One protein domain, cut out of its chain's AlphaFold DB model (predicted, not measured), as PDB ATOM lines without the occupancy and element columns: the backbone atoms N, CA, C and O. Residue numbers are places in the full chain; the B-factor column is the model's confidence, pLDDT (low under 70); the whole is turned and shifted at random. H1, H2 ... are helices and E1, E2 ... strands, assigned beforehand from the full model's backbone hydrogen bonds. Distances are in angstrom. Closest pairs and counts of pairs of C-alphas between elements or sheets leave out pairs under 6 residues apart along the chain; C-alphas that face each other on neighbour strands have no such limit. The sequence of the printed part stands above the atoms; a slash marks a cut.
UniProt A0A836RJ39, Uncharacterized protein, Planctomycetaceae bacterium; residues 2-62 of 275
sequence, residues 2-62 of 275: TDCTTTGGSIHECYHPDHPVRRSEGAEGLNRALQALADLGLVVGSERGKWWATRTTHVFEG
ATOM      1  N   THR A   2     181.318 263.699 247.085       92.94
ATOM      2  CA  THR A   2     182.620 264.340 247.299       92.94
ATOM      3  C   THR A   2     182.405 265.637 248.064       92.94
ATOM      4  O   THR A   2     181.882 266.621 247.536       92.94
ATOM      5  N   ASP A   3     182.761 265.631 249.344       88.56
ATOM      6  CA  ASP A   3     182.565 266.806 250.185       88.56
ATOM      7  C   ASP A   3     183.428 267.977 249.696       88.56
ATOM      8  O   ASP A   3     184.517 267.779 249.148       88.56
ATOM      9  N   CYS A   4     182.910 269.198 249.839       89.88
ATOM     10  CA  CYS A   4     183.609 270.441 249.531       89.88
ATOM     11  C   CYS A   4     184.209 270.545 248.110       89.88
ATOM     12  O   CYS A   4     185.042 271.415 247.882       89.88
ATOM     13  N   THR A   5     183.827 269.720 247.128       93.25
ATOM     14  CA  THR A   5     184.364 269.835 245.752       93.25
ATOM     15  C   THR A   5     183.721 270.997 244.995       93.25
ATOM     16  O   THR A   5     184.391 271.689 244.234       93.25
ATOM     17  N   THR A   6     182.437 271.266 245.245       92.94
ATOM     18  CA  THR A   6     181.694 272.375 244.625       92.94
ATOM     19  C   THR A   6     181.349 273.505 245.599       92.94
ATOM     20  O   THR A   6     180.396 274.258 245.377       92.94
ATOM     21  N   THR A   7     182.117 273.664 246.681       87.50
ATOM     22  CA  THR A   7     181.930 274.779 247.619       87.50
ATOM     23  C   THR A   7     182.630 276.054 247.133       87.50
ATOM     24  O   THR A   7     183.376 276.072 246.156       87.50
ATOM     25  N   GLY A   8     182.347 277.192 247.774       68.88
ATOM     26  CA  GLY A   8     182.911 278.491 247.381       68.88
ATOM     27  C   GLY A   8     184.433 278.589 247.531       68.88
ATOM     28  O   GLY A   8     185.044 279.411 246.858       68.88
ATOM     29  N   GLY A   9     185.022 277.754 248.390       77.50
ATOM     30  CA  GLY A   9     186.453 277.740 248.682       77.50
ATOM     31  C   GLY A   9     187.272 276.708 247.909       77.50
ATOM     32  O   GLY A   9     188.477 276.718 248.071       77.50
ATOM     33  N   SER A  10     186.665 275.838 247.097       83.62
ATOM     34  CA  SER A  10     187.349 274.666 246.515       83.62
ATOM     35  C   SER A  10     188.342 275.003 245.409       83.62
ATOM     36  O   SER A  10     189.289 274.260 245.164       83.62
ATOM     37  N   ILE A  11     188.099 276.101 244.690       89.56
ATOM     38  CA  ILE A  11     188.975 276.533 243.602       89.56
ATOM     39  C   ILE A  11     190.156 277.271 244.222       89.56
ATOM     40  O   ILE A  11     190.033 278.424 244.641       89.56
ATOM     41  N   HIS A  12     191.298 276.595 244.248       86.50
ATOM     42  CA  HIS A  12     192.551 277.138 244.748       86.50
ATOM     43  C   HIS A  12     193.501 277.481 243.602       86.50
ATOM     44  O   HIS A  12     193.543 276.804 242.577       86.50
ATOM     45  N   GLU A  13     194.280 278.537 243.805       92.06
ATOM     46  CA  GLU A  13     195.489 278.793 243.027       92.06
ATOM     47  C   GLU A  13     196.661 278.092 243.710       92.06
ATOM     48  O   GLU A  13     196.712 278.017 244.941       92.06
ATOM     49  N   CYS A  14     197.620 277.615 242.924       94.88
ATOM     50  CA  CYS A  14     198.884 277.120 243.441       94.88
ATOM     51  C   CYS A  14     200.037 277.863 242.772       94.88
ATOM     52  O   CYS A  14     200.097 277.949 241.548       94.88
ATOM     53  N   TYR A  15     200.946 278.399 243.584       96.00
ATOM     54  CA  TYR A  15     202.097 279.184 243.131       96.00
ATOM     55  C   TYR A  15     203.419 278.412 243.238       96.00
ATOM     56  O   TYR A  15     204.484 278.975 243.008       96.00
ATOM     57  N   HIS A  16     203.367 277.132 243.617       96.88
ATOM     58  CA  HIS A  16     204.559 276.300 243.705       96.88
ATOM     59  C   HIS A  16     205.100 276.008 242.295       96.88
ATOM     60  O   HIS A  16     204.305 275.644 241.425       96.88
ATOM     61  N   PRO A  17     206.419 276.124 242.053       96.75
ATOM     62  CA  PRO A  17     206.990 275.988 240.712       96.75
ATOM     63  C   PRO A  17     206.759 274.610 240.071       96.75
ATOM     64  O   PRO A  17     206.606 274.540 238.856       96.75
ATOM     65  N   ASP A  18     206.672 273.539 240.866       97.56
ATOM     66  CA  ASP A  18     206.488 272.172 240.343       97.56
ATOM     67  C   ASP A  18     205.030 271.820 240.010       97.56
ATOM     68  O   ASP A  18     204.762 270.847 239.308       97.56
ATOM     69  N   HIS A  19     204.068 272.585 240.527       94.25
ATOM     70  CA  HIS A  19     202.642 272.354 240.291       94.25
ATOM     71  C   HIS A  19     201.851 273.674 240.338       94.25
ATOM     72  O   HIS A  19     200.973 273.850 241.193       94.25
ATOM     73  N   PRO A  20     202.167 274.635 239.448       96.62
ATOM     74  CA  PRO A  20     201.445 275.892 239.380       96.62
ATOM     75  C   PRO A  20     200.037 275.650 238.826       96.62
ATOM     76  O   PRO A  20     199.860 274.900 237.868       96.62
ATOM     77  N   VAL A  21     199.030 276.283 239.427       95.94
ATOM     78  CA  VAL A  21     197.621 276.132 239.034       95.94
ATOM     79  C   VAL A  21     196.920 277.483 239.110       95.94
ATOM     80  O   VAL A  21     196.900 278.130 240.159       95.94
ATOM     81  N   ARG A  22     196.305 277.905 238.006       94.69
ATOM     82  CA  ARG A  22     195.380 279.045 237.935       94.69
ATOM     83  C   ARG A  22     193.989 278.622 238.401       94.69
ATOM     84  O   ARG A  22     193.620 277.456 238.311       94.69
ATOM     85  N   ARG A  23     193.136 279.579 238.787       90.56
ATOM     86  CA  ARG A  23     191.742 279.276 239.183       90.56
ATOM     87  C   ARG A  23     190.955 278.504 238.127       90.56
ATOM     88  O   ARG A  23     190.195 277.612 238.487       90.56
ATOM     89  N   SER A  24     191.110 278.844 236.847       90.00
ATOM     90  CA  SER A  24     190.428 278.142 235.751       90.00
ATOM     91  C   SER A  24     190.867 276.682 235.667       90.00
ATOM     92  O   SER A  24     190.026 275.792 235.636       90.00
ATOM     93  N   GLU A  25     192.174 276.432 235.740       92.62
ATOM     94  CA  GLU A  25     192.759 275.087 235.720       92.62
ATOM     95  C   GLU A  25     192.352 274.281 236.961       92.62
ATOM     96  O   GLU A  25     192.080 273.086 236.860       92.62
ATOM     97  N   GLY A  26     192.246 274.940 238.120       91.62
ATOM     98  CA  GLY A  26     191.710 274.350 239.344       91.62
ATOM     99  C   GLY A  26     190.250 273.924 239.179       91.62
ATOM    100  O   GLY A  26     189.913 272.778 239.459       91.62
ATOM    101  N   ALA A  27     189.388 274.806 238.663       89.00
ATOM    102  CA  ALA A  27     187.985 274.485 238.394       89.00
ATOM    103  C   ALA A  27     187.834 273.336 237.383       89.00
ATOM    104  O   ALA A  27     187.055 272.412 237.607       89.00
ATOM    105  N   GLU A  28     188.614 273.351 236.299       90.81
ATOM    106  CA  GLU A  28     188.652 272.263 235.321       90.81
ATOM    107  C   GLU A  28     189.166 270.955 235.930       90.81
ATOM    108  O   GLU A  28     188.630 269.890 235.638       90.81
ATOM    109  N   GLY A  29     190.183 271.011 236.793       92.50
ATOM    110  CA  GLY A  29     190.704 269.849 237.509       92.50
ATOM    111  C   GLY A  29     189.657 269.209 238.417       92.50
ATOM    112  O   GLY A  29     189.468 267.994 238.370       92.50
ATOM    113  N   LEU A  30     188.920 270.024 239.179       93.25
ATOM    114  CA  LEU A  30     187.797 269.554 239.996       93.25
ATOM    115  C   LEU A  30     186.674 268.974 239.128       93.25
ATOM    116  O   LEU A  30     186.136 267.917 239.448       93.25
ATOM    117  N   ASN A  31     186.347 269.624 238.006       92.94
ATOM    118  CA  ASN A  31     185.358 269.118 237.057       92.94
ATOM    119  C   ASN A  31     185.773 267.752 236.478       92.94
ATOM    120  O   ASN A  31     184.973 266.820 236.495       92.94
ATOM    121  N   ARG A  32     187.041 267.589 236.072       93.81
ATOM    122  CA  ARG A  32     187.592 266.302 235.610       93.81
ATOM    123  C   ARG A  32     187.529 265.222 236.688       93.81
ATOM    124  O   ARG A  32     187.213 264.084 236.369       93.81
ATOM    125  N   ALA A  33     187.794 265.563 237.949       94.12
ATOM    126  CA  ALA A  33     187.675 264.612 239.053       94.12
ATOM    127  C   ALA A  33     186.224 264.137 239.249       94.12
ATOM    128  O   ALA A  33     185.985 262.947 239.444       94.12
ATOM    129  N   LEU A  34     185.250 265.048 239.148       95.75
ATOM    130  CA  LEU A  34     183.824 264.703 239.194       95.75
ATOM    131  C   LEU A  34     183.414 263.845 237.987       95.75
ATOM    132  O   LEU A  34     182.740 262.834 238.169       95.75
ATOM    133  N   GLN A  35     183.865 264.202 236.780       95.50
ATOM    134  CA  GLN A  35     183.605 263.429 235.563       95.50
ATOM    135  C   GLN A  35     184.173 262.013 235.668       95.50
ATOM    136  O   GLN A  35     183.463 261.061 235.376       95.50
ATOM    137  N   ALA A  36     185.401 261.856 236.169       96.31
ATOM    138  CA  ALA A  36     186.009 260.542 236.350       96.31
ATOM    139  C   ALA A  36     185.176 259.636 237.273       96.31
ATOM    140  O   ALA A  36     185.084 258.439 237.031       96.31
ATOM    141  N   LEU A  37     184.528 260.190 238.307       95.75
ATOM    142  CA  LEU A  37     183.598 259.425 239.145       95.75
ATOM    143  C   LEU A  37     182.306 259.068 238.401       95.75
ATOM    144  O   LEU A  37     181.799 257.961 238.566       95.75
ATOM    145  N   ALA A  38     181.773 259.988 237.594       94.44
ATOM    146  CA  ALA A  38     180.587 259.734 236.781       94.44
ATOM    147  C   ALA A  38     180.847 258.652 235.716       94.44
ATOM    148  O   ALA A  38     180.003 257.781 235.518       94.44
ATOM    149  N   ASP A  39     182.035 258.643 235.104       96.12
ATOM    150  CA  ASP A  39     182.459 257.658 234.098       96.12
ATOM    151  C   ASP A  39     182.571 256.234 234.669       96.12
ATOM    152  O   ASP A  39     182.458 255.256 233.933       96.12
ATOM    153  N   LEU A  40     182.717 256.098 235.994       96.56
ATOM    154  CA  LEU A  40     182.616 254.815 236.700       96.56
ATOM    155  C   LEU A  40     181.162 254.334 236.882       96.56
ATOM    156  O   LEU A  40     180.928 253.321 237.539       96.56
ATOM    157  N   GLY A  41     180.177 255.060 236.346       95.19
ATOM    158  CA  GLY A  41     178.751 254.766 236.497       95.19
ATOM    159  C   GLY A  41     178.171 255.171 237.856       95.19
ATOM    160  O   GLY A  41     177.113 254.675 238.242       95.19
ATOM    161  N   LEU A  42     178.851 256.044 238.611       95.88
ATOM    162  CA  LEU A  42     178.405 256.473 239.938       95.88
ATOM    163  C   LEU A  42     177.510 257.716 239.876       95.88
ATOM    164  O   LEU A  42     177.763 258.665 239.135       95.88
ATOM    165  N   VAL A  43     176.522 257.775 240.774       96.19
ATOM    166  CA  VAL A  43     175.786 259.016 241.053       96.19
ATOM    167  C   VAL A  43     176.679 259.951 241.871       96.19
ATOM    168  O   VAL A  43     176.914 259.767 243.068       96.19
ATOM    169  N   VAL A  44     177.201 260.968 241.195       97.00
ATOM    170  CA  VAL A  44     178.082 261.993 241.769       97.00
ATOM    171  C   VAL A  44     177.277 263.110 242.430       97.00
ATOM    172  O   VAL A  44     176.362 263.664 241.825       97.00
ATOM    173  N   GLY A  45     177.664 263.494 243.645       96.12
ATOM    174  CA  GLY A  45     177.123 264.670 244.321       96.12
ATOM    175  C   GLY A  45     178.166 265.368 245.185       96.12
ATOM    176  O   GLY A  45     179.120 264.712 245.616       96.12
ATOM    177  N   SER A  46     177.987 266.669 245.423       95.56
ATOM    178  CA  SER A  46     178.927 267.507 246.181       95.56
ATOM    179  C   SER A  46     178.240 268.656 246.939       95.56
ATOM    180  O   SER A  46     177.077 268.978 246.689       95.56
ATOM    181  N   GLU A  47     178.957 269.250 247.897       93.88
ATOM    182  CA  GLU A  47     178.474 270.326 248.771       93.88
ATOM    183  C   GLU A  47     178.331 271.659 248.019       93.88
ATOM    184  O   GLU A  47     179.152 272.034 247.174       93.88
ATOM    185  N   ARG A  48     177.311 272.425 248.401       90.25
ATOM    186  CA  ARG A  48     176.834 273.670 247.805       90.25
ATOM    187  C   ARG A  48     176.435 273.431 246.364       90.25
ATOM    188  O   ARG A  48     175.285 273.094 246.151       90.25
ATOM    189  N   GLY A  49     177.347 273.587 245.413       91.38
ATOM    190  CA  GLY A  49     177.067 273.528 243.985       91.38
ATOM    191  C   GLY A  49     177.541 274.791 243.275       91.38
ATOM    192  O   GLY A  49     177.518 275.898 243.830       91.38
ATOM    193  N   LYS A  50     177.993 274.627 242.030       90.25
ATOM    194  CA  LYS A  50     178.452 275.714 241.156       90.25
ATOM    195  C   LYS A  50     178.101 275.405 239.708       90.25
ATOM    196  O   LYS A  50     178.145 274.251 239.293       90.25
ATOM    197  N   TRP A  51     177.834 276.454 238.932       90.44
ATOM    198  CA  TRP A  51     177.462 276.357 237.516       90.44
ATOM    199  C   TRP A  51     178.486 275.580 236.670       90.44
ATOM    200  O   TRP A  51     178.102 274.876 235.748       90.44
ATOM    201  N   TRP A  52     179.781 275.638 237.001       90.12
ATOM    202  CA  TRP A  52     180.829 274.925 236.259       90.12
ATOM    203  C   TRP A  52     180.802 273.400 236.462       90.12
ATOM    204  O   TRP A  52     181.475 272.680 235.731       90.12
ATOM    205  N   ALA A  53     180.051 272.896 237.444       93.38
ATOM    206  CA  ALA A  53     179.974 271.474 237.786       93.38
ATOM    207  C   ALA A  53     178.622 270.832 237.427       93.38
ATOM    208  O   ALA A  53     178.437 269.644 237.689       93.38
ATOM    209  N   THR A  54     177.675 271.585 236.851       93.94
ATOM    210  CA  THR A  54     176.311 271.097 236.554       93.94
ATOM    211  C   THR A  54     176.301 269.965 235.531       93.94
ATOM    212  O   THR A  54     175.458 269.083 235.602       93.94
ATOM    213  N   ARG A  55     177.279 269.941 234.618       88.81
ATOM    214  CA  ARG A  55     177.431 268.880 233.612       88.81
ATOM    215  C   ARG A  55     177.907 267.543 234.191       88.81
ATOM    216  O   ARG A  55     177.653 266.503 233.598       88.81
ATOM    217  N   THR A  56     178.644 267.571 235.297       91.56
ATOM    218  CA  THR A  56     179.405 266.413 235.808       91.56
ATOM    219  C   THR A  56     178.930 265.956 237.184       91.56
ATOM    220  O   THR A  56     179.547 265.093 237.804       91.56
ATOM    221  N   THR A  57     177.857 266.566 237.694       95.19
ATOM    222  CA  THR A  57     177.318 266.306 239.028       95.19
ATOM    223  C   THR A  57     175.819 266.095 238.939       95.19
ATOM    224  O   THR A  57     175.122 266.865 238.294       95.19
ATOM    225  N   HIS A  58     175.322 265.079 239.635       95.94
ATOM    226  CA  HIS A  58     173.907 264.717 239.642       95.94
ATOM    227  C   HIS A  58     173.161 265.353 240.818       95.94
ATOM    228  O   HIS A  58     171.965 265.606 240.715       95.94
ATOM    229  N   VAL A  59     173.857 265.614 241.936       96.25
ATOM    230  CA  VAL A  59     173.265 266.207 243.145       96.25
ATOM    231  C   VAL A  59     174.158 267.287 243.759       96.25
ATOM    232  O   VAL A  59     175.321 267.050 244.083       96.25
ATOM    233  N   PHE A  60     173.586 268.457 244.005       96.69
ATOM    234  CA  PHE A  60     174.173 269.544 244.774       96.69
ATOM    235  C   PHE A  60     173.474 269.689 246.118       96.69
ATOM    236  O   PHE A  60     172.285 269.996 246.196       96.69
ATOM    237  N   GLU A  61     174.227 269.488 247.194       95.12
ATOM    238  CA  GLU A  61     173.720 269.618 248.553       95.12
ATOM    239  C   GLU A  61     173.974 271.030 249.084       95.12
ATOM    240  O   GLU A  61     175.084 271.387 249.450       95.12
ATOM    241  N   GLY A  62     172.939 271.868 249.142       92.81
ATOM    242  CA  GLY A  62     173.001 273.150 249.842       92.81
ATOM    243  C   GLY A  62     173.077 274.407 248.990       92.81
ATOM    244  O   GLY A  62     173.154 275.488 249.580       92.81
TER     245      GLY A  62
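This is residues 2 to 62 of the 275 residues of an uncharacterized protein of Planctomycetaceae bacterium (UniProt A0A836RJ39). A small sheet of two parallel strands, E1 and E2, lies at one side of a single long helix, H1; past the helix's first residues a loop sticks out, residues 15 to 20. The printed part has 61 residues, in the order H1, E1, E2, mixed in class, with under half of them in named elements. It is compact, with a radius of gyration of the C-alphas of 11.9 A and spans of 36 by 24 by 17 A.

Look first at E1, residues 45 to 48, and E2, residues 59 to 62: they are parallel neighbours at 24 degrees, with N 48 and O 61 2.7 A apart, within hydrogen-bond range. H1, residues 23 to 39, has every O i to N i+4 pair within that range. H1 and E2 are apart.

Find C-alpha 23 at (191.742, 279.276, 239.183); from there H1 runs 24.1 A to Asp 39. E1 and E2 each run 9.7 A, and E2 ends at C-alpha 62, (173.001, 273.150, 249.842).

The C-alphas farthest apart, Pro 17 and Gly 41, are 35.6 A apart. The printed part has no cut. H1 to E1 is a tight link, E1 to E2 a short one. Residue 8 is under 70 in pLDDT.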